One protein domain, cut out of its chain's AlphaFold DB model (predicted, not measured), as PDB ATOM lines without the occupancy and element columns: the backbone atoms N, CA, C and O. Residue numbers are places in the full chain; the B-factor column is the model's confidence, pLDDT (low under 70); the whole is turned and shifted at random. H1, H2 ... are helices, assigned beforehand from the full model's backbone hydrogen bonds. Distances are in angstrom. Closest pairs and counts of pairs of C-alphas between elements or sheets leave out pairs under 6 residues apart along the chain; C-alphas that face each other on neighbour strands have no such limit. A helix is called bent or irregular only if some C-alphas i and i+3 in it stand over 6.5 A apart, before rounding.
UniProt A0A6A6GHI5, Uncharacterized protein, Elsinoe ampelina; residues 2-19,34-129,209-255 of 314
ATOM      1  N   LEU A   2      11.879 -20.244  18.948       33.16
ATOM      2  CA  LEU A   2      12.619 -20.293  17.668       33.16
ATOM      3  C   LEU A   2      12.315 -21.529  16.784       33.16
ATOM      4  O   LEU A   2      12.247 -21.397  15.569       33.16
ATOM      5  N   CYS A   3      12.054 -22.709  17.367       34.62
ATOM      6  CA  CYS A   3      11.719 -23.931  16.604       34.62
ATOM      7  C   CYS A   3      10.424 -23.813  15.784       34.62
ATOM      8  O   CYS A   3      10.369 -24.270  14.647       34.62
ATOM      9  N   THR A   4       9.395 -23.163  16.330       36.78
ATOM     10  CA  THR A   4       8.107 -22.973  15.650       36.78
ATOM     11  C   THR A   4       8.221 -22.018  14.470       36.78
ATOM     12  O   THR A   4       7.650 -22.285  13.422       36.78
ATOM     13  N   THR A   5       9.005 -20.945  14.587       37.12
ATOM     14  CA  THR A   5       9.217 -19.992  13.489       37.12
ATOM     15  C   THR A   5      10.054 -20.605  12.364       37.12
ATOM     16  O   THR A   5       9.782 -20.348  11.195       37.12
ATOM     17  N   LEU A   6      11.015 -21.474  12.705       40.47
ATOM     18  CA  LEU A   6      11.821 -22.233  11.747       40.47
ATOM     19  C   LEU A   6      10.972 -23.255  10.975       40.47
ATOM     20  O   LEU A   6      11.036 -23.307   9.750       40.47
ATOM     21  N   ASP A   7      10.130 -24.028  11.670       39.16
ATOM     22  CA  ASP A   7       9.212 -24.971  11.022       39.16
ATOM     23  C   ASP A   7       8.120 -24.244  10.221       39.16
ATOM     24  O   ASP A   7       7.712 -24.747   9.181       39.16
ATOM     25  N   ILE A   8       7.677 -23.048  10.631       44.09
ATOM     26  CA  ILE A   8       6.742 -22.213   9.857       44.09
ATOM     27  C   ILE A   8       7.418 -21.628   8.614       44.09
ATOM     28  O   ILE A   8       6.792 -21.602   7.561       44.09
ATOM     29  N   ALA A   9       8.685 -21.216   8.681       43.72
ATOM     30  CA  ALA A   9       9.427 -20.781   7.500       43.72
ATOM     31  C   ALA A   9       9.628 -21.950   6.524       43.72
ATOM     32  O   ALA A   9       9.351 -21.813   5.338       43.72
ATOM     33  N   ILE A  10      10.004 -23.132   7.023       44.56
ATOM     34  CA  ILE A  10      10.197 -24.344   6.212       44.56
ATOM     35  C   ILE A  10       8.864 -24.850   5.618       44.56
ATOM     36  O   ILE A  10       8.815 -25.213   4.442       44.56
ATOM     37  N   ARG A  11       7.764 -24.832   6.385       47.00
ATOM     38  CA  ARG A  11       6.420 -25.251   5.932       47.00
ATOM     39  C   ARG A  11       5.722 -24.211   5.056       47.00
ATOM     40  O   ARG A  11       5.036 -24.568   4.105       47.00
ATOM     41  N   GLY A  12       5.894 -22.932   5.370       46.78
ATOM     42  CA  GLY A  12       5.376 -21.802   4.599       46.78
ATOM     43  C   GLY A  12       6.028 -21.748   3.230       46.78
ATOM     44  O   GLY A  12       5.315 -21.633   2.236       46.78
ATOM     45  N   VAL A  13       7.344 -21.998   3.194       48.53
ATOM     46  CA  VAL A  13       8.060 -22.377   1.983       48.53
ATOM     47  C   VAL A  13       7.296 -23.541   1.353       48.53
ATOM     48  O   VAL A  13       6.660 -23.255   0.355       48.53
ATOM     49  N   GLN A  14       7.220 -24.755   1.929       44.41
ATOM     50  CA  GLN A  14       6.550 -25.954   1.349       44.41
ATOM     51  C   GLN A  14       5.129 -25.760   0.763       44.41
ATOM     52  O   GLN A  14       4.821 -26.374  -0.257       44.41
ATOM     53  N   SER A  15       4.278 -24.906   1.337       43.34
ATOM     54  CA  SER A  15       2.899 -24.704   0.856       43.34
ATOM     55  C   SER A  15       2.784 -23.896  -0.448       43.34
ATOM     56  O   SER A  15       1.883 -24.157  -1.243       43.34
ATOM     57  N   GLU A  16       3.726 -22.984  -0.731       41.62
ATOM     58  CA  GLU A  16       3.788 -22.253  -2.012       41.62
ATOM     59  C   GLU A  16       4.267 -23.148  -3.185       41.62
ATOM     60  O   GLU A  16       4.111 -22.762  -4.345       41.62
ATOM     61  N   TRP A  17       4.831 -24.342  -2.919       43.12
ATOM     62  CA  TRP A  17       5.422 -25.228  -3.948       43.12
ATOM     63  C   TRP A  17       4.394 -26.088  -4.677       43.12
ATOM     64  O   TRP A  17       4.604 -26.388  -5.848       43.12
ATOM     65  N   GLN A  18       3.297 -26.492  -4.028       41.44
ATOM     66  CA  GLN A  18       2.354 -27.461  -4.608       41.44
ATOM     67  C   GLN A  18       1.385 -26.818  -5.615       41.44
ATOM     68  O   GLN A  18       0.986 -27.443  -6.589       41.44
ATOM     69  N   THR A  19       1.003 -25.560  -5.397       41.47
ATOM     70  CA  THR A  19      -0.094 -24.891  -6.122       41.47
ATOM     71  C   THR A  19       0.332 -24.190  -7.410       41.47
ATOM     72  O   THR A  19      -0.525 -23.750  -8.172       41.47
ATOM     73  N   TYR A  34      10.775 -12.611 -12.796       43.66
ATOM     74  CA  TYR A  34      10.331 -13.820 -12.133       43.66
ATOM     75  C   TYR A  34      11.559 -14.473 -11.504       43.66
ATOM     76  O   TYR A  34      12.420 -14.982 -12.218       43.66
ATOM     77  N   ILE A  35      11.650 -14.411 -10.176       56.03
ATOM     78  CA  ILE A  35      12.636 -15.163  -9.406       56.03
ATOM     79  C   ILE A  35      12.065 -16.577  -9.246       56.03
ATOM     80  O   ILE A  35      10.973 -16.721  -8.680       56.03
ATOM     81  N   PRO A  36      12.737 -17.621  -9.755       69.62
ATOM     82  CA  PRO A  36      12.291 -18.994  -9.578       69.62
ATOM     83  C   PRO A  36      12.128 -19.333  -8.089       69.62
ATOM     84  O   PRO A  36      12.873 -18.848  -7.238       69.62
ATOM     85  N   ALA A  37      11.154 -20.186  -7.758       75.62
ATOM     86  CA  ALA A  37      10.847 -20.542  -6.368       75.62
ATOM     87  C   ALA A  37      12.072 -21.092  -5.607       75.62
ATOM     88  O   ALA A  37      12.224 -20.824  -4.415       75.62
ATOM     89  N   GLY A  38      12.973 -21.798  -6.306       76.38
ATOM     90  CA  GLY A  38      14.235 -22.283  -5.749       76.38
ATOM     91  C   GLY A  38      15.170 -21.170  -5.269       76.38
ATOM     92  O   GLY A  38      15.691 -21.241  -4.157       76.38
ATOM     93  N   GLU A  39      15.311 -20.106  -6.056       80.19
ATOM     94  CA  GLU A  39      16.198 -18.980  -5.754       80.19
ATOM     95  C   GLU A  39      15.667 -18.143  -4.578       80.19
ATOM     96  O   GLU A  39      16.422 -17.799  -3.670       80.19
ATOM     97  N   LYS A  40      14.345 -17.916  -4.511       84.06
ATOM     98  CA  LYS A  40      13.693 -17.252  -3.362       84.06
ATOM     99  C   LYS A  40      13.915 -18.029  -2.058       84.06
ATOM    100  O   LYS A  40      14.161 -17.431  -1.006       84.06
ATOM    101  N   ALA A  41      13.825 -19.357  -2.122       84.75
ATOM    102  CA  ALA A  41      14.018 -20.220  -0.965       84.75
ATOM    103  C   ALA A  41      15.469 -20.189  -0.468       84.75
ATOM    104  O   ALA A  41      15.693 -20.028   0.730       84.75
ATOM    105  N   ALA A  42      16.439 -20.268  -1.381       88.19
ATOM    106  CA  ALA A  42      17.854 -20.146  -1.047       88.19
ATOM    107  C   ALA A  42      18.186 -18.768  -0.447       88.19
ATOM    108  O   ALA A  42      18.844 -18.701   0.584       88.19
ATOM    109  N   ALA A  43      17.668 -17.676  -1.018       88.44
ATOM    110  CA  ALA A  43      17.872 -16.329  -0.479       88.44
ATOM    111  C   ALA A  43      17.304 -16.176   0.944       88.44
ATOM    112  O   ALA A  43      17.965 -15.643   1.833       88.44
ATOM    113  N   THR A  44      16.098 -16.704   1.182       90.50
ATOM    114  CA  THR A  44      15.472 -16.692   2.514       90.50
ATOM    115  C   THR A  44      16.292 -17.508   3.511       90.50
ATOM    116  O   THR A  44      16.518 -17.062   4.636       90.50
ATOM    117  N   PHE A  45      16.770 -18.683   3.096       92.81
ATOM    118  CA  PHE A  45      17.651 -19.507   3.913       92.81
ATOM    119  C   PHE A  45      18.927 -18.749   4.293       92.81
ATOM    120  O   PHE A  45      19.261 -18.702   5.472       92.81
ATOM    121  N   ILE A  46      19.608 -18.130   3.323       92.94
ATOM    122  CA  ILE A  46      20.851 -17.383   3.558       92.94
ATOM    123  C   ILE A  46      20.628 -16.229   4.532       92.94
ATOM    124  O   ILE A  46      21.425 -16.064   5.450       92.94
ATOM    125  N   GLN A  47      19.523 -15.490   4.404       92.38
ATOM    126  CA  GLN A  47      19.200 -14.413   5.339       92.38
ATOM    127  C   GLN A  47      19.014 -14.929   6.774       92.38
ATOM    128  O   GLN A  47      19.563 -14.360   7.713       92.38
ATOM    129  N   VAL A  48      18.254 -16.015   6.957       93.31
ATOM    130  CA  VAL A  48      18.049 -16.621   8.285       93.31
ATOM    131  C   VAL A  48      19.364 -17.160   8.841       93.31
ATOM    132  O   VAL A  48      19.668 -16.955  10.015       93.31
ATOM    133  N   PHE A  49      20.150 -17.829   8.000       92.88
ATOM    134  CA  PHE A  49      21.451 -18.372   8.363       92.88
ATOM    135  C   PHE A  49      22.398 -17.261   8.826       92.88
ATOM    136  O   PHE A  49      22.990 -17.373   9.894       92.88
ATOM    137  N   GLN A  50      22.480 -16.161   8.078       91.00
ATOM    138  CA  GLN A  50      23.288 -14.999   8.429       91.00
ATOM    139  C   GLN A  50      22.886 -14.414   9.788       91.00
ATOM    140  O   GLN A  50      23.759 -14.215  10.629       91.00
ATOM    141  N   ASN A  51      21.589 -14.196  10.028       92.19
ATOM    142  CA  ASN A  51      21.109 -13.645  11.299       92.19
ATOM    143  C   ASN A  51      21.510 -14.539  12.487       92.19
ATOM    144  O   ASN A  51      21.962 -14.046  13.513       92.19
ATOM    145  N   LEU A  52      21.413 -15.867  12.336       91.94
ATOM    146  CA  LEU A  52      21.831 -16.808  13.382       91.94
ATOM    147  C   LEU A  52      23.332 -16.720  13.683       91.94
ATOM    148  O   LEU A  52      23.719 -16.819  14.846       91.94
ATOM    149  N   ILE A  53      24.169 -16.541  12.657       90.69
ATOM    150  CA  ILE A  53      25.617 -16.366  12.832       90.69
ATOM    151  C   ILE A  53      25.925 -15.039  13.539       90.69
ATOM    152  O   ILE A  53      26.750 -15.017  14.449       90.69
ATOM    153  N   GLU A  54      25.254 -13.951  13.154       89.62
ATOM    154  CA  GLU A  54      25.422 -12.626  13.768       89.62
ATOM    155  C   GLU A  54      24.989 -12.604  15.244       89.62
ATOM    156  O   GLU A  54      25.659 -11.982  16.067       89.62
ATOM    157  N   ASP A  55      23.952 -13.364  15.600       90.56
ATOM    158  CA  ASP A  55      23.463 -13.506  16.979       90.56
ATOM    159  C   ASP A  55      24.300 -14.485  17.837       90.56
ATOM    160  O   ASP A  55      23.948 -14.770  18.983       90.56
ATOM    161  N   GLY A  56      25.386 -15.054  17.295       88.56
ATOM    162  CA  GLY A  56      26.239 -16.025  17.994       88.56
ATOM    163  C   GLY A  56      25.644 -17.435  18.118       88.56
ATOM    164  O   GLY A  56      26.183 -18.272  18.840       88.56
ATOM    165  N   ASN A  57      24.560 -17.737  17.394       91.31
ATOM    166  CA  ASN A  57      23.864 -19.029  17.399       91.31
ATOM    167  C   ASN A  57      24.405 -19.984  16.319       91.31
ATOM    168  O   ASN A  57      23.644 -20.570  15.538       91.31
ATOM    169  N   GLN A  58      25.729 -20.143  16.251       88.81
ATOM    170  CA  GLN A  58      26.382 -20.934  15.203       88.81
ATOM    171  C   GLN A  58      25.936 -22.405  15.200       88.81
ATOM    172  O   GLN A  58      25.696 -22.967  14.134       88.81
ATOM    173  N   ASP A  59      25.743 -23.025  16.366       89.44
ATOM    174  CA  ASP A  59      25.311 -24.425  16.444       89.44
ATOM    175  C   ASP A  59      23.914 -24.640  15.827       89.44
ATOM    176  O   ASP A  59      23.640 -25.676  15.214       89.44
ATOM    177  N   VAL A  60      23.024 -23.649  15.961       92.50
ATOM    178  CA  VAL A  60      21.683 -23.669  15.366       92.50
ATOM    179  C   VAL A  60      21.776 -23.488  13.853       92.50
ATOM    180  O   VAL A  60      21.108 -24.218  13.116       92.50
ATOM    181  N   ALA A  61      22.625 -22.569  13.386       90.06
ATOM    182  CA  ALA A  61      22.874 -22.354  11.963       90.06
ATOM    183  C   ALA A  61      23.412 -23.630  11.284       90.06
ATOM    184  O   ALA A  61      22.912 -24.043  10.237       90.06
ATOM    185  N   GLU A  62      24.358 -24.325  11.918       91.12
ATOM    186  CA  GLU A  62      24.926 -25.580  11.411       91.12
ATOM    187  C   GLU A  62      23.897 -26.713  11.329       91.12
ATOM    188  O   GLU A  62      23.820 -27.425  10.320       91.12
ATOM    189  N   LYS A  63      23.062 -26.872  12.364       91.25
ATOM    190  CA  LYS A  63      21.953 -27.842  12.354       91.25
ATOM    191  C   LYS A  63      20.957 -27.527  11.241       91.25
ATOM    192  O   LYS A  63      20.486 -28.441  10.564       91.25
ATOM    193  N   LEU A  64      20.655 -26.244  11.034       92.50
ATOM    194  CA  LEU A  64      19.767 -25.782   9.973       92.50
ATOM    195  C   LEU A  64      20.338 -26.108   8.583       92.50
ATOM    196  O   LEU A  64      19.621 -26.674   7.758       92.50
ATOM    197  N   LEU A  65      21.625 -25.844   8.342       92.62
ATOM    198  CA  LEU A  65      22.298 -26.198   7.087       92.62
ATOM    199  C   LEU A  65      22.356 -27.707   6.859       92.62
ATOM    200  O   LEU A  65      22.065 -28.173   5.761       92.62
ATOM    201  N   THR A  66      22.667 -28.484   7.894       91.00
ATOM    202  CA  THR A  66      22.692 -29.951   7.805       91.00
ATOM    203  C   THR A  66      21.311 -30.505   7.451       91.00
ATOM    204  O   THR A  66      21.186 -31.393   6.605       91.00
ATOM    205  N   ARG A  67      20.249 -29.950   8.049       90.44
ATOM    206  CA  ARG A  67      18.865 -30.327   7.738       90.44
ATOM    207  C   ARG A  67      18.470 -29.927   6.317       90.44
ATOM    208  O   ARG A  67      17.845 -30.726   5.625       90.44
ATOM    209  N   TRP A  68      18.848 -28.730   5.872       89.62
ATOM    210  CA  TRP A  68      18.624 -28.286   4.495       89.62
ATOM    211  C   TRP A  68      19.340 -29.187   3.486       89.62
ATOM    212  O   TRP A  68      18.738 -29.615   2.502       89.62
ATOM    213  N   ALA A  69      20.603 -29.527   3.749       88.56
ATOM    214  CA  ALA A  69      21.370 -30.460   2.935       88.56
ATOM    215  C   ALA A  69      20.619 -31.789   2.786       88.56
ATOM    216  O   ALA A  69      20.314 -32.190   1.667       88.56
ATOM    217  N   ALA A  70      20.222 -32.416   3.896       85.81
ATOM    218  CA  ALA A  70      19.482 -33.680   3.869       85.81
ATOM    219  C   ALA A  70      18.180 -33.601   3.045       85.81
ATOM    220  O   ALA A  70      17.918 -34.475   2.225       85.81
ATOM    221  N   GLN A  71      17.397 -32.529   3.200       82.12
ATOM    222  CA  GLN A  71      16.136 -32.351   2.467       82.12
ATOM    223  C   GLN A  71      16.331 -32.104   0.969       82.12
ATOM    224  O   GLN A  71      15.516 -32.524   0.148       82.12
ATOM    225  N   THR A  72      17.381 -31.375   0.600       77.06
ATOM    226  CA  THR A  72      17.656 -31.070  -0.808       77.06
ATOM    227  C   THR A  72      18.244 -32.267  -1.552       77.06
ATOM    228  O   THR A  72      17.946 -32.438  -2.730       77.06
ATOM    229  N   LEU A  73      18.982 -33.141  -0.857       79.12
ATOM    230  CA  LEU A  73      19.454 -34.430  -1.372       79.12
ATOM    231  C   LEU A  73      18.303 -35.340  -1.835       79.12
ATOM    232  O   LEU A  73      18.372 -35.874  -2.940       79.12
ATOM    233  N   GLU A  74      17.241 -35.479  -1.033       75.38
ATOM    234  CA  GLU A  74      16.060 -36.292  -1.387       75.38
ATOM    235  C   GLU A  74      15.354 -35.755  -2.641       75.38
ATOM    236  O   GLU A  74      14.967 -36.512  -3.528       75.38
ATOM    237  N   LYS A  75      15.221 -34.429  -2.748       69.19
ATOM    238  CA  LYS A  75      14.548 -33.779  -3.884       69.19
ATOM    239  C   LYS A  75      15.376 -33.771  -5.162       69.19
ATOM    240  O   LYS A  75      14.807 -33.758  -6.252       69.19
ATOM    241  N   GLY A  76      16.702 -33.756  -5.052       70.00
ATOM    242  CA  GLY A  76      17.585 -33.749  -6.214       70.00
ATOM    243  C   GLY A  76      17.484 -35.015  -7.065       70.00
ATOM    244  O   GLY A  76      17.730 -34.949  -8.268       70.00
ATOM    245  N   GLU A  77      17.039 -36.138  -6.489       72.25
ATOM    246  CA  GLU A  77      16.773 -37.375  -7.236       72.25
ATOM    247  C   GLU A  77      15.507 -37.290  -8.098       72.25
ATOM    248  O   GLU A  77      15.489 -37.808  -9.214       72.25
ATOM    249  N   SER A  78      14.456 -36.626  -7.609       76.56
ATOM    250  CA  SER A  78      13.173 -36.519  -8.312       76.56
ATOM    251  C   SER A  78      13.081 -35.299  -9.229       76.56
ATOM    252  O   SER A  78      12.426 -35.358 -10.267       76.56
ATOM    253  N   GLU A  79      13.722 -34.183  -8.862       81.31
ATOM    254  CA  GLU A  79      13.559 -32.879  -9.523       81.31
ATOM    255  C   GLU A  79      14.904 -32.132  -9.704       81.31
ATOM    256  O   GLU A  79      15.131 -31.076  -9.098       81.31
ATOM    257  N   PRO A  80      15.810 -32.614 -10.583       79.75
ATOM    258  CA  PRO A  80      17.168 -32.068 -10.713       79.75
ATOM    259  C   PRO A  80      17.224 -30.570 -11.056       79.75
ATOM    260  O   PRO A  80      18.114 -29.854 -10.598       79.75
ATOM    261  N   GLY A  81      16.267 -30.071 -11.846       78.31
ATOM    262  CA  GLY A  81      16.201 -28.657 -12.227       78.31
ATOM    263  C   GLY A  81      15.939 -27.724 -11.040       78.31
ATOM    264  O   GLY A  81      16.616 -26.710 -10.897       78.31
ATOM    265  N   ILE A  82      15.017 -28.091 -10.143       76.75
ATOM    266  CA  ILE A  82      14.750 -27.306  -8.927       76.75
ATOM    267  C   ILE A  82      15.957 -27.359  -7.999       76.75
ATOM    268  O   ILE A  82      16.347 -26.351  -7.407       76.75
ATOM    269  N   TYR A  83      16.575 -28.533  -7.897       82.06
ATOM    270  CA  TYR A  83      17.765 -28.709  -7.085       82.06
ATOM    271  C   TYR A  83      18.915 -27.799  -7.542       82.06
ATOM    272  O   TYR A  83      19.601 -27.211  -6.703       82.06
ATOM    273  N   HIS A  84      19.069 -27.579  -8.852       85.88
ATOM    274  CA  HIS A  84      19.980 -26.569  -9.397       85.88
ATOM    275  C   HIS A  84      19.604 -25.132  -9.026       85.88
ATOM    276  O   HIS A  84      20.475 -24.370  -8.598       85.88
ATOM    277  N   GLU A  85      18.326 -24.766  -9.164       84.62
ATOM    278  CA  GLU A  85      17.818 -23.430  -8.815       84.62
ATOM    279  C   GLU A  85      18.001 -23.090  -7.324       84.62
ATOM    280  O   GLU A  85      18.053 -21.915  -6.979       84.62
ATOM    281  N   GLN A  86      18.119 -24.085  -6.441       85.50
ATOM    282  CA  GLN A  86      18.342 -23.890  -5.001       85.50
ATOM    283  C   GLN A  86      19.818 -23.953  -4.603       85.50
ATOM    284  O   GLN A  86      20.305 -23.111  -3.849       85.50
ATOM    285  N   THR A  87      20.535 -24.971  -5.084       89.12
ATOM    286  CA  THR A  87      21.880 -25.297  -4.590       89.12
ATOM    287  C   THR A  87      22.900 -24.246  -4.989       89.12
ATOM    288  O   THR A  87      23.746 -23.874  -4.181       89.12
ATOM    289  N   ILE A  88      22.811 -23.729  -6.217       89.06
ATOM    290  CA  ILE A  88      23.766 -22.723  -6.667       89.06
ATOM    291  C   ILE A  88      23.604 -21.399  -5.908       89.06
ATOM    292  O   ILE A  88      24.603 -20.945  -5.355       89.06
ATOM    293  N   PRO A  89      22.407 -20.784  -5.808       89.75
ATOM    294  CA  PRO A  89      22.262 -19.554  -5.029       89.75
ATOM    295  C   PRO A  89      22.634 -19.727  -3.553       89.75
ATOM    296  O   PRO A  89      23.205 -18.814  -2.963       89.75
ATOM    297  N   LEU A  90      22.387 -20.906  -2.967       91.00
ATOM    298  CA  LEU A  90      22.859 -21.225  -1.620       91.00
ATOM    299  C   LEU A  90      24.391 -21.181  -1.539       91.00
ATOM    300  O   LEU A  90      24.937 -20.534  -0.651       91.00
ATOM    301  N   PHE A  91      25.095 -21.848  -2.457       91.50
ATOM    302  CA  PHE A  91      26.557 -21.808  -2.500       91.50
ATOM    303  C   PHE A  91      27.085 -20.388  -2.708       91.50
ATOM    304  O   PHE A  91      28.042 -20.016  -2.032       91.50
ATOM    305  N   CYS A  92      26.440 -19.584  -3.562       88.75
ATOM    306  CA  CYS A  92      26.768 -18.167  -3.729       88.75
ATOM    307  C   CYS A  92      26.661 -17.414  -2.398       88.75
ATOM    308  O   CYS A  92      27.639 -16.812  -1.966       88.75
ATOM    309  N   GLY A  93      25.515 -17.508  -1.717       89.88
ATOM    310  CA  GLY A  93      25.295 -16.801  -0.456       89.88
ATOM    311  C   GLY A  93      26.237 -17.257   0.661       89.88
ATOM    312  O   GLY A  93      26.777 -16.427   1.385       89.88
ATOM    313  N   LEU A  94      26.511 -18.562   0.776       90.31
ATOM    314  CA  LEU A  94      27.491 -19.068   1.744       90.31
ATOM    315  C   LEU A  94      28.908 -18.564   1.428       90.31
ATOM    316  O   LEU A  94      29.633 -18.165   2.338       90.31
ATOM    317  N   GLY A  95      29.302 -18.553   0.150       89.50
ATOM    318  CA  GLY A  95      30.591 -18.016  -0.287       89.50
ATOM    319  C   GLY A  95      30.738 -16.525   0.028       89.50
ATOM    320  O   GLY A  95      31.781 -16.099   0.522       89.50
ATOM    321  N   GLU A  96      29.683 -15.737  -0.180       88.56
ATOM    322  CA  GLU A  96      29.644 -14.313   0.171       88.56
ATOM    323  C   GLU A  96      29.775 -14.073   1.677       88.56
ATOM    324  O   GLU A  96      30.540 -13.195   2.084       88.56
ATOM    325  N   LEU A  97      29.099 -14.875   2.507       88.44
ATOM    326  CA  LEU A  97      29.238 -14.792   3.962       88.44
ATOM    327  C   LEU A  97      30.680 -15.058   4.398       88.44
ATOM    328  O   LEU A  97      31.223 -14.283   5.174       88.44
ATOM    329  N   VAL A  98      31.327 -16.084   3.842       87.69
ATOM    330  CA  VAL A  98      32.738 -16.403   4.130       87.69
ATOM    331  C   VAL A  98      33.701 -15.317   3.644       87.69
ATOM    332  O   VAL A  98      34.776 -15.141   4.223       87.69
ATOM    333  N   ARG A  99      33.353 -14.605   2.565       86.56
ATOM    334  CA  ARG A  99      34.162 -13.509   2.020       86.56
ATOM    335  C   ARG A  99      34.089 -12.251   2.882       86.56
ATOM    336  O   ARG A  99      35.044 -11.479   2.900       86.56
ATOM    337  N   ARG A 100      32.959 -12.013   3.549       84.31
ATOM    338  CA  ARG A 100      32.707 -10.768   4.276       84.31
ATOM    339  C   ARG A 100      33.611 -10.669   5.504       84.31
ATOM    340  O   ARG A 100      33.454 -11.416   6.469       84.31
ATOM    341  N   GLU A 101      34.535  -9.713   5.474       67.00
ATOM    342  CA  GLU A 101      35.399  -9.399   6.614       67.00
ATOM    343  C   GLU A 101      34.559  -9.055   7.855       67.00
ATOM    344  O   GLU A 101      33.533  -8.377   7.765       67.00
ATOM    345  N   GLY A 102      34.969  -9.563   9.020       66.44
ATOM    346  CA  GLY A 102      34.263  -9.354  10.288       66.44
ATOM    347  C   GLY A 102      33.075 -10.289  10.542       66.44
ATOM    348  O   GLY A 102      32.452 -10.183  11.596       66.44
ATOM    349  N   THR A 103      32.760 -11.222   9.636       68.12
ATOM    350  CA  THR A 103      31.841 -12.319   9.976       68.12
ATOM    351  C   THR A 103      32.560 -13.396  10.794       68.12
ATOM    352  O   THR A 103      33.657 -13.810  10.423       68.12
ATOM    353  N   PRO A 104      31.956 -13.902  11.884       67.56
ATOM    354  CA  PRO A 104      32.536 -14.978  12.688       67.56
ATOM    355  C   PRO A 104      32.362 -16.372  12.056       67.56
ATOM    356  O   PRO A 104      32.502 -17.374  12.752       67.56
ATOM    357  N   LEU A 105      32.026 -16.465  10.762       77.56
ATOM    358  CA  LEU A 105      31.749 -17.741  10.106       77.56
ATOM    359  C   LEU A 105      33.049 -18.511   9.855       77.56
ATOM    360  O   LEU A 105      33.607 -18.487   8.758       77.56
ATOM    361  N   GLU A 106      33.504 -19.232  10.874       81.69
ATOM    362  CA  GLU A 106      34.557 -20.231  10.751       81.69
ATOM    363  C   GLU A 106      33.932 -21.609  10.492       81.69
ATOM    364  O   GLU A 106      33.203 -22.127  11.346       81.69
ATOM    365  N   PRO A 107      34.169 -22.212   9.308       83.62
ATOM    366  CA  PRO A 107      33.559 -23.482   8.950       83.62
ATOM    367  C   PRO A 107      33.970 -24.619   9.873       83.62
ATOM    368  O   PRO A 107      35.108 -25.086   9.851       83.62
ATOM    369  N   SER A 108      33.011 -25.106  10.653       89.75
ATOM    370  CA  SER A 108      33.173 -26.327  11.426       89.75
ATOM    371  C   SER A 108      33.139 -27.564  10.527       89.75
ATOM    372  O   SER A 108      32.637 -27.548   9.397       89.75
ATOM    373  N   GLN A 109      33.628 -28.683  11.056       91.69
ATOM    374  CA  GLN A 109      33.621 -29.956  10.344       91.69
ATOM    375  C   GLN A 109      32.200 -30.432   9.949       91.69
ATOM    376  O   GLN A 109      32.042 -30.885   8.813       91.69
ATOM    377  N   PRO A 110      31.149 -30.318  10.795       90.69
ATOM    378  CA  PRO A 110      29.778 -30.644  10.390       90.69
ATOM    379  C   PRO A 110      29.272 -29.800   9.218       90.69
ATOM    380  O   PRO A 110      28.690 -30.346   8.277       90.69
ATOM    381  N   MET A 111      29.537 -28.490   9.236       91.00
ATOM    382  CA  MET A 111      29.176 -27.606   8.128       91.00
ATOM    383  C   MET A 111      29.899 -28.016   6.845       91.00
ATOM    384  O   MET A 111      29.259 -28.185   5.805       91.00
ATOM    385  N   GLN A 112      31.210 -28.248   6.928       93.50
ATOM    386  CA  GLN A 112      31.997 -28.685   5.780       93.50
ATOM    387  C   GLN A 112      31.495 -30.009   5.204       93.50
ATOM    388  O   GLN A 112      31.404 -30.159   3.984       93.50
ATOM    389  N   ALA A 113      31.117 -30.961   6.058       92.62
ATOM    390  CA  ALA A 113      30.539 -32.229   5.629       92.62
ATOM    391  C   ALA A 113      29.195 -32.036   4.911       92.62
ATOM    392  O   ALA A 113      28.989 -32.609   3.840       92.62
ATOM    393  N   ALA A 114      28.306 -31.194   5.448       92.31
ATOM    394  CA  ALA A 114      27.009 -30.905   4.839       92.31
ATOM    395  C   ALA A 114      27.161 -30.279   3.442       92.31
ATOM    396  O   ALA A 114      26.592 -30.791   2.476       92.31
ATOM    397  N   VAL A 115      27.984 -29.234   3.308       93.06
ATOM    398  CA  VAL A 115      28.234 -28.575   2.014       93.06
ATOM    399  C   VAL A 115      28.920 -29.530   1.034       93.06
ATOM    400  O   VAL A 115      28.545 -29.577  -0.136       93.06
ATOM    401  N   SER A 116      29.869 -30.349   1.498       93.81
ATOM    402  CA  SER A 116      30.535 -31.352   0.653       93.81
ATOM    403  C   SER A 116      29.554 -32.388   0.109       93.81
ATOM    404  O   SER A 116      29.584 -32.700  -1.080       93.81
ATOM    405  N   HIS A 117      28.654 -32.900   0.952       90.94
ATOM    406  CA  HIS A 117      27.619 -33.837   0.521       90.94
ATOM    407  C   HIS A 117      26.648 -33.194  -0.468       90.94
ATOM    408  O   HIS A 117      26.318 -33.823  -1.473       90.94
ATOM    409  N   MET A 118      26.248 -31.939  -0.243       91.31
ATOM    410  CA  MET A 118      25.438 -31.197  -1.209       91.31
ATOM    411  C   MET A 118      26.165 -31.033  -2.542       91.31
ATOM    412  O   MET A 118      25.568 -31.286  -3.580       91.31
ATOM    413  N   LEU A 119      27.449 -30.663  -2.536       91.31
ATOM    414  CA  LEU A 119      28.240 -30.507  -3.757       91.31
ATOM    415  C   LEU A 119      28.317 -31.827  -4.528       91.31
ATOM    416  O   LEU A 119      28.023 -31.870  -5.719       91.31
ATOM    417  N   VAL A 120      28.674 -32.917  -3.850       89.88
ATOM    418  CA  VAL A 120      28.765 -34.250  -4.458       89.88
ATOM    419  C   VAL A 120      27.415 -34.689  -5.026       89.88
ATOM    420  O   VAL A 120      27.352 -35.175  -6.156       89.88
ATOM    421  N   SER A 121      26.337 -34.510  -4.263       88.19
ATOM    422  CA  SER A 121      24.978 -34.839  -4.693       88.19
ATOM    423  C   SER A 121      24.572 -34.026  -5.914       88.19
ATOM    424  O   SER A 121      24.151 -34.589  -6.919       88.19
ATOM    425  N   TYR A 122      24.809 -32.720  -5.883       89.31
ATOM    426  CA  TYR A 122      24.550 -31.797  -6.979       89.31
ATOM    427  C   TYR A 122      25.280 -32.173  -8.268       89.31
ATOM    428  O   TYR A 122      24.659 -32.248  -9.331       89.31
ATOM    429  N   LEU A 123      26.570 -32.501  -8.187       89.62
ATOM    430  CA  LEU A 123      27.331 -32.962  -9.347       89.62
ATOM    431  C   LEU A 123      26.782 -34.291  -9.899       89.62
ATOM    432  O   LEU A 123      26.671 -34.452 -11.115       89.62
ATOM    433  N   ASN A 124      26.405 -35.231  -9.029       86.81
ATOM    434  CA  ASN A 124      25.887 -36.537  -9.447       86.81
ATOM    435  C   ASN A 124      24.450 -36.476 -10.004       86.81
ATOM    436  O   ASN A 124      24.153 -37.196 -10.952       86.81
ATOM    437  N   GLN A 125      23.571 -35.656  -9.424       85.56
ATOM    438  CA  GLN A 125      22.133 -35.644  -9.722       85.56
ATOM    439  C   GLN A 125      21.756 -34.624 -10.805       85.56
ATOM    440  O   GLN A 125      20.935 -34.933 -11.664       85.56
ATOM    441  N   TYR A 126      22.361 -33.427 -10.810       87.00
ATOM    442  CA  TYR A 126      22.037 -32.398 -11.806       87.00
ATOM    443  C   TYR A 126      22.880 -32.512 -13.077       87.00
ATOM    444  O   TYR A 126      22.342 -32.555 -14.184       87.00
ATOM    445  N   ILE A 127      24.211 -32.563 -12.947       87.75
ATOM    446  CA  ILE A 127      25.074 -32.698 -14.132       87.75
ATOM    447  C   ILE A 127      24.956 -34.122 -14.675       87.75
ATOM    448  O   ILE A 127      24.699 -34.321 -15.870       87.75
ATOM    449  N   GLY A 128      25.101 -35.093 -13.773       87.81
ATOM    450  CA  GLY A 128      25.090 -36.503 -14.107       87.81
ATOM    451  C   GLY A 128      26.353 -36.944 -14.838       87.81
ATOM    452  O   GLY A 128      27.284 -36.176 -15.111       87.81
ATOM    453  N   ARG A 129      26.387 -38.235 -15.157       87.81
ATOM    454  CA  ARG A 129      27.480 -38.837 -15.921       87.81
ATOM    455  C   ARG A 129      27.464 -38.352 -17.360       87.81
ATOM    456  O   ARG A 129      26.403 -38.074 -17.918       87.81
ATOM    457  N   ASP A 209      21.858 -35.455 -26.196       88.38
ATOM    458  CA  ASP A 209      22.176 -35.803 -24.808       88.38
ATOM    459  C   ASP A 209      23.595 -35.346 -24.443       88.38
ATOM    460  O   ASP A 209      23.833 -34.798 -23.362       88.38
ATOM    461  N   GLN A 210      24.550 -35.527 -25.364       89.38
ATOM    462  CA  GLN A 210      25.923 -35.070 -25.193       89.38
ATOM    463  C   GLN A 210      26.016 -33.537 -25.163       89.38
ATOM    464  O   GLN A 210      26.718 -32.994 -24.307       89.38
ATOM    465  N   ALA A 211      25.314 -32.837 -26.057       89.56
ATOM    466  CA  ALA A 211      25.260 -31.376 -26.070       89.56
ATOM    467  C   ALA A 211      24.619 -30.816 -24.792       89.56
ATOM    468  O   ALA A 211      25.173 -29.901 -24.183       89.56
ATOM    469  N   ASP A 212      23.514 -31.407 -24.336       89.62
ATOM    470  CA  ASP A 212      22.820 -31.024 -23.108       89.62
ATOM    471  C   ASP A 212      23.717 -31.235 -21.883       89.62
ATOM    472  O   ASP A 212      23.763 -30.391 -20.986       89.62
ATOM    473  N   TRP A 213      24.481 -32.332 -21.841       91.12
ATOM    474  CA  TRP A 213      25.465 -32.566 -20.783       91.12
ATOM    475  C   TRP A 213      26.580 -31.508 -20.786       91.12
ATOM    476  O   TRP A 213      26.893 -30.951 -19.730       91.12
ATOM    477  N   TYR A 214      27.131 -31.170 -21.959       90.12
ATOM    478  CA  TYR A 214      28.128 -30.098 -22.085       90.12
ATOM    479  C   TYR A 214      27.572 -28.723 -21.694       90.12
ATOM    480  O   TYR A 214      28.272 -27.931 -21.059       90.12
ATOM    481  N   ALA A 215      26.315 -28.433 -22.025       89.56
ATOM    482  CA  ALA A 215      25.654 -27.201 -21.612       89.56
ATOM    483  C   ALA A 215      25.502 -27.135 -20.084       89.56
ATOM    484  O   ALA A 215      25.859 -26.122 -19.479       89.56
ATOM    485  N   ARG A 216      25.053 -28.229 -19.444       89.62
ATOM    486  CA  ARG A 216      24.928 -28.308 -17.978       89.62
ATOM    487  C   ARG A 216      26.269 -28.106 -17.286       89.62
ATOM    488  O   ARG A 216      26.355 -27.258 -16.403       89.62
ATOM    489  N   ILE A 217      27.318 -28.836 -17.678       89.19
ATOM    490  CA  ILE A 217      28.625 -28.701 -17.018       89.19
ATOM    491  C   ILE A 217      29.186 -27.286 -17.190       89.19
ATOM    492  O   ILE A 217      29.606 -26.690 -16.205       89.19
ATOM    493  N   THR A 218      29.089 -26.698 -18.387       89.12
ATOM    494  CA  THR A 218      29.552 -25.325 -18.650       89.12
ATOM    495  C   THR A 218      28.828 -24.318 -17.758       89.12
ATOM    496  O   THR A 218      29.467 -23.490 -17.109       89.12
ATOM    497  N   GLN A 219      27.500 -24.435 -17.652       86.81
ATOM    498  CA  GLN A 219      26.693 -23.593 -16.773       86.81
ATOM    499  C   GLN A 219      27.114 -23.739 -15.304       86.81
ATOM    500  O   GLN A 219      27.210 -22.741 -14.593       86.81
ATOM    501  N   VAL A 220      27.362 -24.964 -14.830       86.00
ATOM    502  CA  VAL A 220      27.801 -25.184 -13.446       86.00
ATOM    503  C   VAL A 220      29.175 -24.582 -13.194       86.00
ATOM    504  O   VAL A 220      29.338 -23.902 -12.187       86.00
ATOM    505  N   LEU A 221      30.142 -24.799 -14.086       85.62
ATOM    506  CA  LEU A 221      31.497 -24.271 -13.921       85.62
ATOM    507  C   LEU A 221      31.496 -22.745 -13.852       85.62
ATOM    508  O   LEU A 221      32.068 -22.187 -12.921       85.62
ATOM    509  N   GLN A 222      30.766 -22.089 -14.756       85.50
ATOM    510  CA  GLN A 222      30.614 -20.635 -14.747       85.50
ATOM    511  C   GLN A 222      30.012 -20.131 -13.428       85.50
ATOM    512  O   GLN A 222      30.467 -19.137 -12.863       85.50
ATOM    513  N   LYS A 223      28.985 -20.817 -12.910       83.31
ATOM    514  CA  LYS A 223      28.363 -20.413 -11.645       83.31
ATOM    515  C   LYS A 223      29.263 -20.693 -10.437       83.31
ATOM    516  O   LYS A 223      29.385 -19.823  -9.584       83.31
ATOM    517  N   LEU A 224      29.928 -21.847 -10.358       83.31
ATOM    518  CA  LEU A 224      30.877 -22.144  -9.275       83.31
ATOM    519  C   LEU A 224      32.060 -21.169  -9.262       83.31
ATOM    520  O   LEU A 224      32.517 -20.778  -8.191       83.31
ATOM    521  N   GLU A 225      32.523 -20.733 -10.434       82.75
ATOM    522  CA  GLU A 225      33.540 -19.689 -10.542       82.75
ATOM    523  C   GLU A 225      33.040 -18.359  -9.961       82.75
ATOM    524  O   GLU A 225      33.749 -17.742  -9.168       82.75
ATOM    525  N   SER A 226      31.790 -17.968 -10.254       78.31
ATOM    526  CA  SER A 226      31.182 -16.748  -9.690       78.31
ATOM    527  C   SER A 226      31.024 -16.768  -8.162       78.31
ATOM    528  O   SER A 226      31.079 -15.716  -7.529       78.31
ATOM    529  N   VAL A 227      30.888 -17.953  -7.552       76.56
ATOM    530  CA  VAL A 227      30.853 -18.113  -6.085       76.56
ATOM    531  C   VAL A 227      32.217 -17.793  -5.462       76.56
ATOM    532  O   VAL A 227      32.284 -17.266  -4.353       76.56
ATOM    533  N   GLY A 228      33.304 -18.078  -6.180       80.75
ATOM    534  CA  GLY A 228      34.670 -17.992  -5.680       80.75
ATOM    535  C   GLY A 228      35.172 -19.343  -5.166       80.75
ATOM    536  O   GLY A 228      34.765 -19.859  -4.123       80.75
ATOM    537  N   VAL A 229      36.107 -19.936  -5.915       83.12
ATOM    538  CA  VAL A 229      36.698 -21.249  -5.593       83.12
ATOM    539  C   VAL A 229      37.416 -21.228  -4.240       83.12
ATOM    540  O   VAL A 229      37.448 -22.240  -3.540       83.12
ATOM    541  N   LYS A 230      37.996 -20.087  -3.849       86.81
ATOM    542  CA  LYS A 230      38.720 -19.933  -2.581       86.81
ATOM    543  C   LYS A 230      37.774 -20.041  -1.384       86.81
ATOM    544  O   LYS A 230      38.104 -20.701  -0.404       86.81
ATOM    545  N   GLU A 231      36.609 -19.421  -1.478       88.56
ATOM    546  CA  GLU A 231      35.569 -19.408  -0.457       88.56
ATOM    547  C   GLU A 231      34.924 -20.787  -0.336       88.56
ATOM    548  O   GLU A 231      34.836 -21.333   0.763       88.56
ATOM    549  N   LEU A 232      34.593 -21.415  -1.469       87.88
ATOM    550  CA  LEU A 232      34.092 -22.790  -1.478       87.88
ATOM    551  C   LEU A 232      35.092 -23.780  -0.877       87.88
ATOM    552  O   LEU A 232      34.676 -24.664  -0.138       87.88
ATOM    553  N   ARG A 233      36.402 -23.612  -1.111       91.25
ATOM    554  CA  ARG A 233      37.444 -24.436  -0.466       91.25
ATOM    555  C   ARG A 233      37.447 -24.325   1.058       91.25
ATOM    556  O   ARG A 233      37.848 -25.270   1.716       91.25
ATOM    557  N   ARG A 234      37.005 -23.207   1.642       91.00
ATOM    558  CA  ARG A 234      36.849 -23.108   3.106       91.00
ATOM    559  C   ARG A 234      35.612 -23.868   3.596       91.00
ATOM    560  O   ARG A 234      35.604 -24.359   4.722       91.00
ATOM    561  N   LEU A 235      34.580 -23.948   2.757       91.44
ATOM    562  CA  LEU A 235      33.270 -24.518   3.076       91.44
ATOM    563  C   LEU A 235      33.137 -26.011   2.785       91.44
ATOM    564  O   LEU A 235      32.157 -26.599   3.220       91.44
ATOM    565  N   VAL A 236      34.064 -26.632   2.061       93.50
ATOM    566  CA  VAL A 236      34.046 -28.080   1.803       93.50
ATOM    567  C   VAL A 236      35.186 -28.770   2.543       93.50
ATOM    568  O   VAL A 236      36.178 -28.142   2.904       93.50
ATOM    569  N   LEU A 237      35.059 -30.078   2.757       93.25
ATOM    570  CA  LEU A 237      36.131 -30.864   3.353       93.25
ATOM    571  C   LEU A 237      37.315 -30.973   2.370       93.25
ATOM    572  O   LEU A 237      37.093 -31.060   1.152       93.25
ATOM    573  N   PRO A 238      38.566 -31.026   2.871       92.19
ATOM    574  CA  PRO A 238      39.766 -31.032   2.036       92.19
ATOM    575  C   PRO A 238      39.797 -32.118   0.962       92.19
ATOM    576  O   PRO A 238      40.258 -31.881  -0.158       92.19
ATOM    577  N   GLU A 239      39.269 -33.303   1.266       90.56
ATOM    578  CA  GLU A 239      39.200 -34.420   0.334       90.56
ATOM    579  C   GLU A 239      38.328 -34.137  -0.893       90.56
ATOM    580  O   GLU A 239      38.496 -34.827  -1.889       90.56
ATOM    581  N   TYR A 240      37.451 -33.126  -0.873       90.31
ATOM    582  CA  TYR A 240      36.597 -32.746  -2.003       90.31
ATOM    583  C   TYR A 240      37.091 -31.505  -2.754       90.31
ATOM    584  O   TYR A 240      36.453 -31.096  -3.722       90.31
ATOM    585  N   HIS A 241      38.245 -30.925  -2.401       90.25
ATOM    586  CA  HIS A 241      38.796 -29.756  -3.106       90.25
ATOM    587  C   HIS A 241      38.989 -29.978  -4.612       90.25
ATOM    588  O   HIS A 241      38.882 -29.035  -5.397       90.25
ATOM    589  N   TYR A 242      39.243 -31.221  -5.035       87.38
ATOM    590  CA  TYR A 242      39.359 -31.565  -6.451       87.38
ATOM    591  C   TYR A 242      38.033 -31.392  -7.215       87.38
ATOM    592  O   TYR A 242      38.058 -31.167  -8.418       87.38
ATOM    593  N   LEU A 243      36.881 -31.427  -6.537       88.38
ATOM    594  CA  LEU A 243      35.558 -31.199  -7.134       88.38
ATOM    595  C   LEU A 243      35.205 -29.715  -7.294       88.38
ATOM    596  O   LEU A 243      34.084 -29.403  -7.679       88.38
ATOM    597  N   LEU A 244      36.133 -28.802  -7.003       85.69
ATOM    598  CA  LEU A 244      35.972 -27.360  -7.225       85.69
ATOM    599  C   LEU A 244      36.765 -26.856  -8.438       85.69
ATOM    600  O   LEU A 244      36.739 -25.667  -8.743       85.69
ATOM    601  N   VAL A 245      37.501 -27.740  -9.114       83.25
ATOM    602  CA  VAL A 245      38.313 -27.413 -10.292       83.25
ATOM    603  C   VAL A 245      37.620 -27.967 -11.532       83.25
ATOM    604  O   VAL A 245      37.296 -29.154 -11.578       83.25
ATOM    605  N   GLY A 246      37.406 -27.121 -12.545       80.81
ATOM    606  CA  GLY A 246      36.563 -27.463 -13.695       80.81
ATOM    607  C   GLY A 246      36.989 -28.725 -14.442       80.81
ATOM    608  O   GLY A 246      36.185 -29.645 -14.606       80.81
ATOM    609  N   ASP A 247      38.273 -28.825 -14.782       80.31
ATOM    610  CA  ASP A 247      38.818 -30.001 -15.470       80.31
ATOM    611  C   ASP A 247      38.664 -31.281 -14.642       80.31
ATOM    612  O   ASP A 247      38.368 -32.352 -15.174       80.31
ATOM    613  N   ALA A 248      38.821 -31.179 -13.321       80.88
ATOM    614  CA  ALA A 248      38.693 -32.314 -12.420       80.88
ATOM    615  C   ALA A 248      37.232 -32.760 -12.264       80.88
ATOM    616  O   ALA A 248      36.985 -33.966 -12.224       80.88
ATOM    617  N   ILE A 249      36.260 -31.837 -12.252       83.75
ATOM    618  CA  ILE A 249      34.825 -32.172 -12.304       83.75
ATOM    619  C   ILE A 249      34.522 -32.926 -13.601       83.75
ATOM    620  O   ILE A 249      33.945 -34.015 -13.561       83.75
ATOM    621  N   GLN A 250      34.959 -32.390 -14.745       83.25
ATOM    622  CA  GLN A 250      34.702 -32.995 -16.050       83.25
ATOM    623  C   GLN A 250      35.304 -34.398 -16.149       83.25
ATOM    624  O   GLN A 250      34.601 -35.341 -16.508       83.25
ATOM    625  N   GLN A 251      36.572 -34.570 -15.768       83.38
ATOM    626  CA  GLN A 251      37.222 -35.882 -15.739       83.38
ATOM    627  C   GLN A 251      36.520 -36.846 -14.780       83.38
ATOM    628  O   GLN A 251      36.331 -38.019 -15.103       83.38
ATOM    629  N   SER A 252      36.115 -36.364 -13.605       83.75
ATOM    630  CA  SER A 252      35.449 -37.186 -12.598       83.75
ATOM    631  C   SER A 252      34.094 -37.691 -13.080       83.75
ATOM    632  O   SER A 252      33.754 -38.836 -12.790       83.75
ATOM    633  N   LEU A 253      33.350 -36.880 -13.840       84.25
ATOM    634  CA  LEU A 253      32.049 -37.227 -14.420       84.25
ATOM    635  C   LEU A 253      32.149 -38.031 -15.726       84.25
ATOM    636  O   LEU A 253      31.244 -38.816 -16.006       84.25
ATOM    637  N   ALA A 254      33.245 -37.875 -16.474       82.38
ATOM    638  CA  ALA A 254      33.530 -38.594 -17.717       82.38
ATOM    639  C   ALA A 254      34.016 -40.037 -17.510       82.38
ATOM    640  O   ALA A 254      33.921 -40.858 -18.418       82.38
ATOM    641  N   ARG A 255      34.563 -40.374 -16.333       73.44
ATOM    642  CA  ARG A 255      34.968 -41.756 -16.030       73.44
ATOM    643  C   ARG A 255      33.742 -42.678 -16.044       73.44
ATOM    644  O   ARG A 255      32.821 -42.469 -15.258       73.44
TER     645      ARG A 255
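Overview. This is residues 2 to 19, 34 to 129 and 209 to 255 of the 314 residues of an uncharacterized protein of Elsinoe ampelina (UniProt A0A6A6GHI5). Five long helices, H2 to H6, stand side by side in an up-and-down bundle, with H2, H4 and H6 in one layer and H3 and H5 in a second. H1 lies along one side of it, near H2 but touching no helix, while at the other side H7 packs on H4 and H5 and leads into the short helices H8 and H9. The printed part has 161 residues with nine named helices, H1 to H9 in chain order, and no named strand; its class is all helix. It is compact, with a radius of gyration of the C-alphas of 15.6 A and spans of 47 by 40 by 25 A.

Arrangement. H1, residues 2 to 18, is close to but not clearly touching H2, residues 37 to 54; their closest C-alphas, of Val 13 and Ala 41, are 7.0 A apart. H2 forms a helical hairpin with H3, residues 58 to 78, touching it with residues 49 to 53 alone; the closest C-alphas are Phe 49 and Ala 61, 5.6 A. The hub is H4, residues 80 to 99, which touches H2 at Gly 38 and Gln 86, C-alphas 4.5 A apart, the same way at a shallow tilt of 28 degrees. H3 and H4 form a helical hairpin, closest at C-alphas 76 and 83, 5.1 A. H5, residues 109 to 127, touches H3 at C-alphas 66 and 114, 5.3 A. H4 and H5 form a helical hairpin at a steep tilt of 37 degrees, only just past shallow, closest at C-alphas 80 and 126, 5.0 A. H6, residues 209 to 227, touches H4 with residues 223 to 227 alone, closest at C-alphas 92 and 227, 4.7 A. H7, residues 229 to 235, touches H4 about perpendicular, at 90 degrees, closest at C-alphas 95 and 231, 5.2 A. H7 forms a helical hairpin with H8, residues 238 to 244, closest at C-alphas 233 and 241, 6.1 A. H9, residues 246 to 254, and H8 only just touch, only at the corner, with 3 pairs of C-alphas within 8 A. Every O i to N i+4 pair is within hydrogen-bond range in H2, H6, H7 and H9, against 10 of 13 in H1, 15 of 17 in H3, 15 of 16 in H4, 14 of 15 in H5 and 0 of 3 in H8, where 3 of 4 O i to N i+3 pairs are.

Along the chain. H1 begins at C-alpha 2, (12.619, -20.293, 17.668), and is 25.6 A long. H2 is 26.1 A, H3 31.2 A, H4 28.2 A, H5 26.1 A and H6 27.2 A long. H8 is irregular, with C-alphas 239 and 242 7.4 A apart. H9 ends at C-alpha 254, (33.530, -38.594, -17.717).

Size, cuts and confidence. The C-alphas farthest apart, of Asp 55 and Gln 210, are 47.4 A apart. Residues 20 to 33 are not printed, with 16.4 A from C-alpha 19 to C-alpha 34, and neither are residues 130 to 208, with 10.8 A from C-alpha 129 to C-alpha 209. Of the links that are printed whole, none is long. The mean pLDDT of the printed part is 80.8; residues 2 to 19, 34 to 36, 75 and 101 to 104 are under 70.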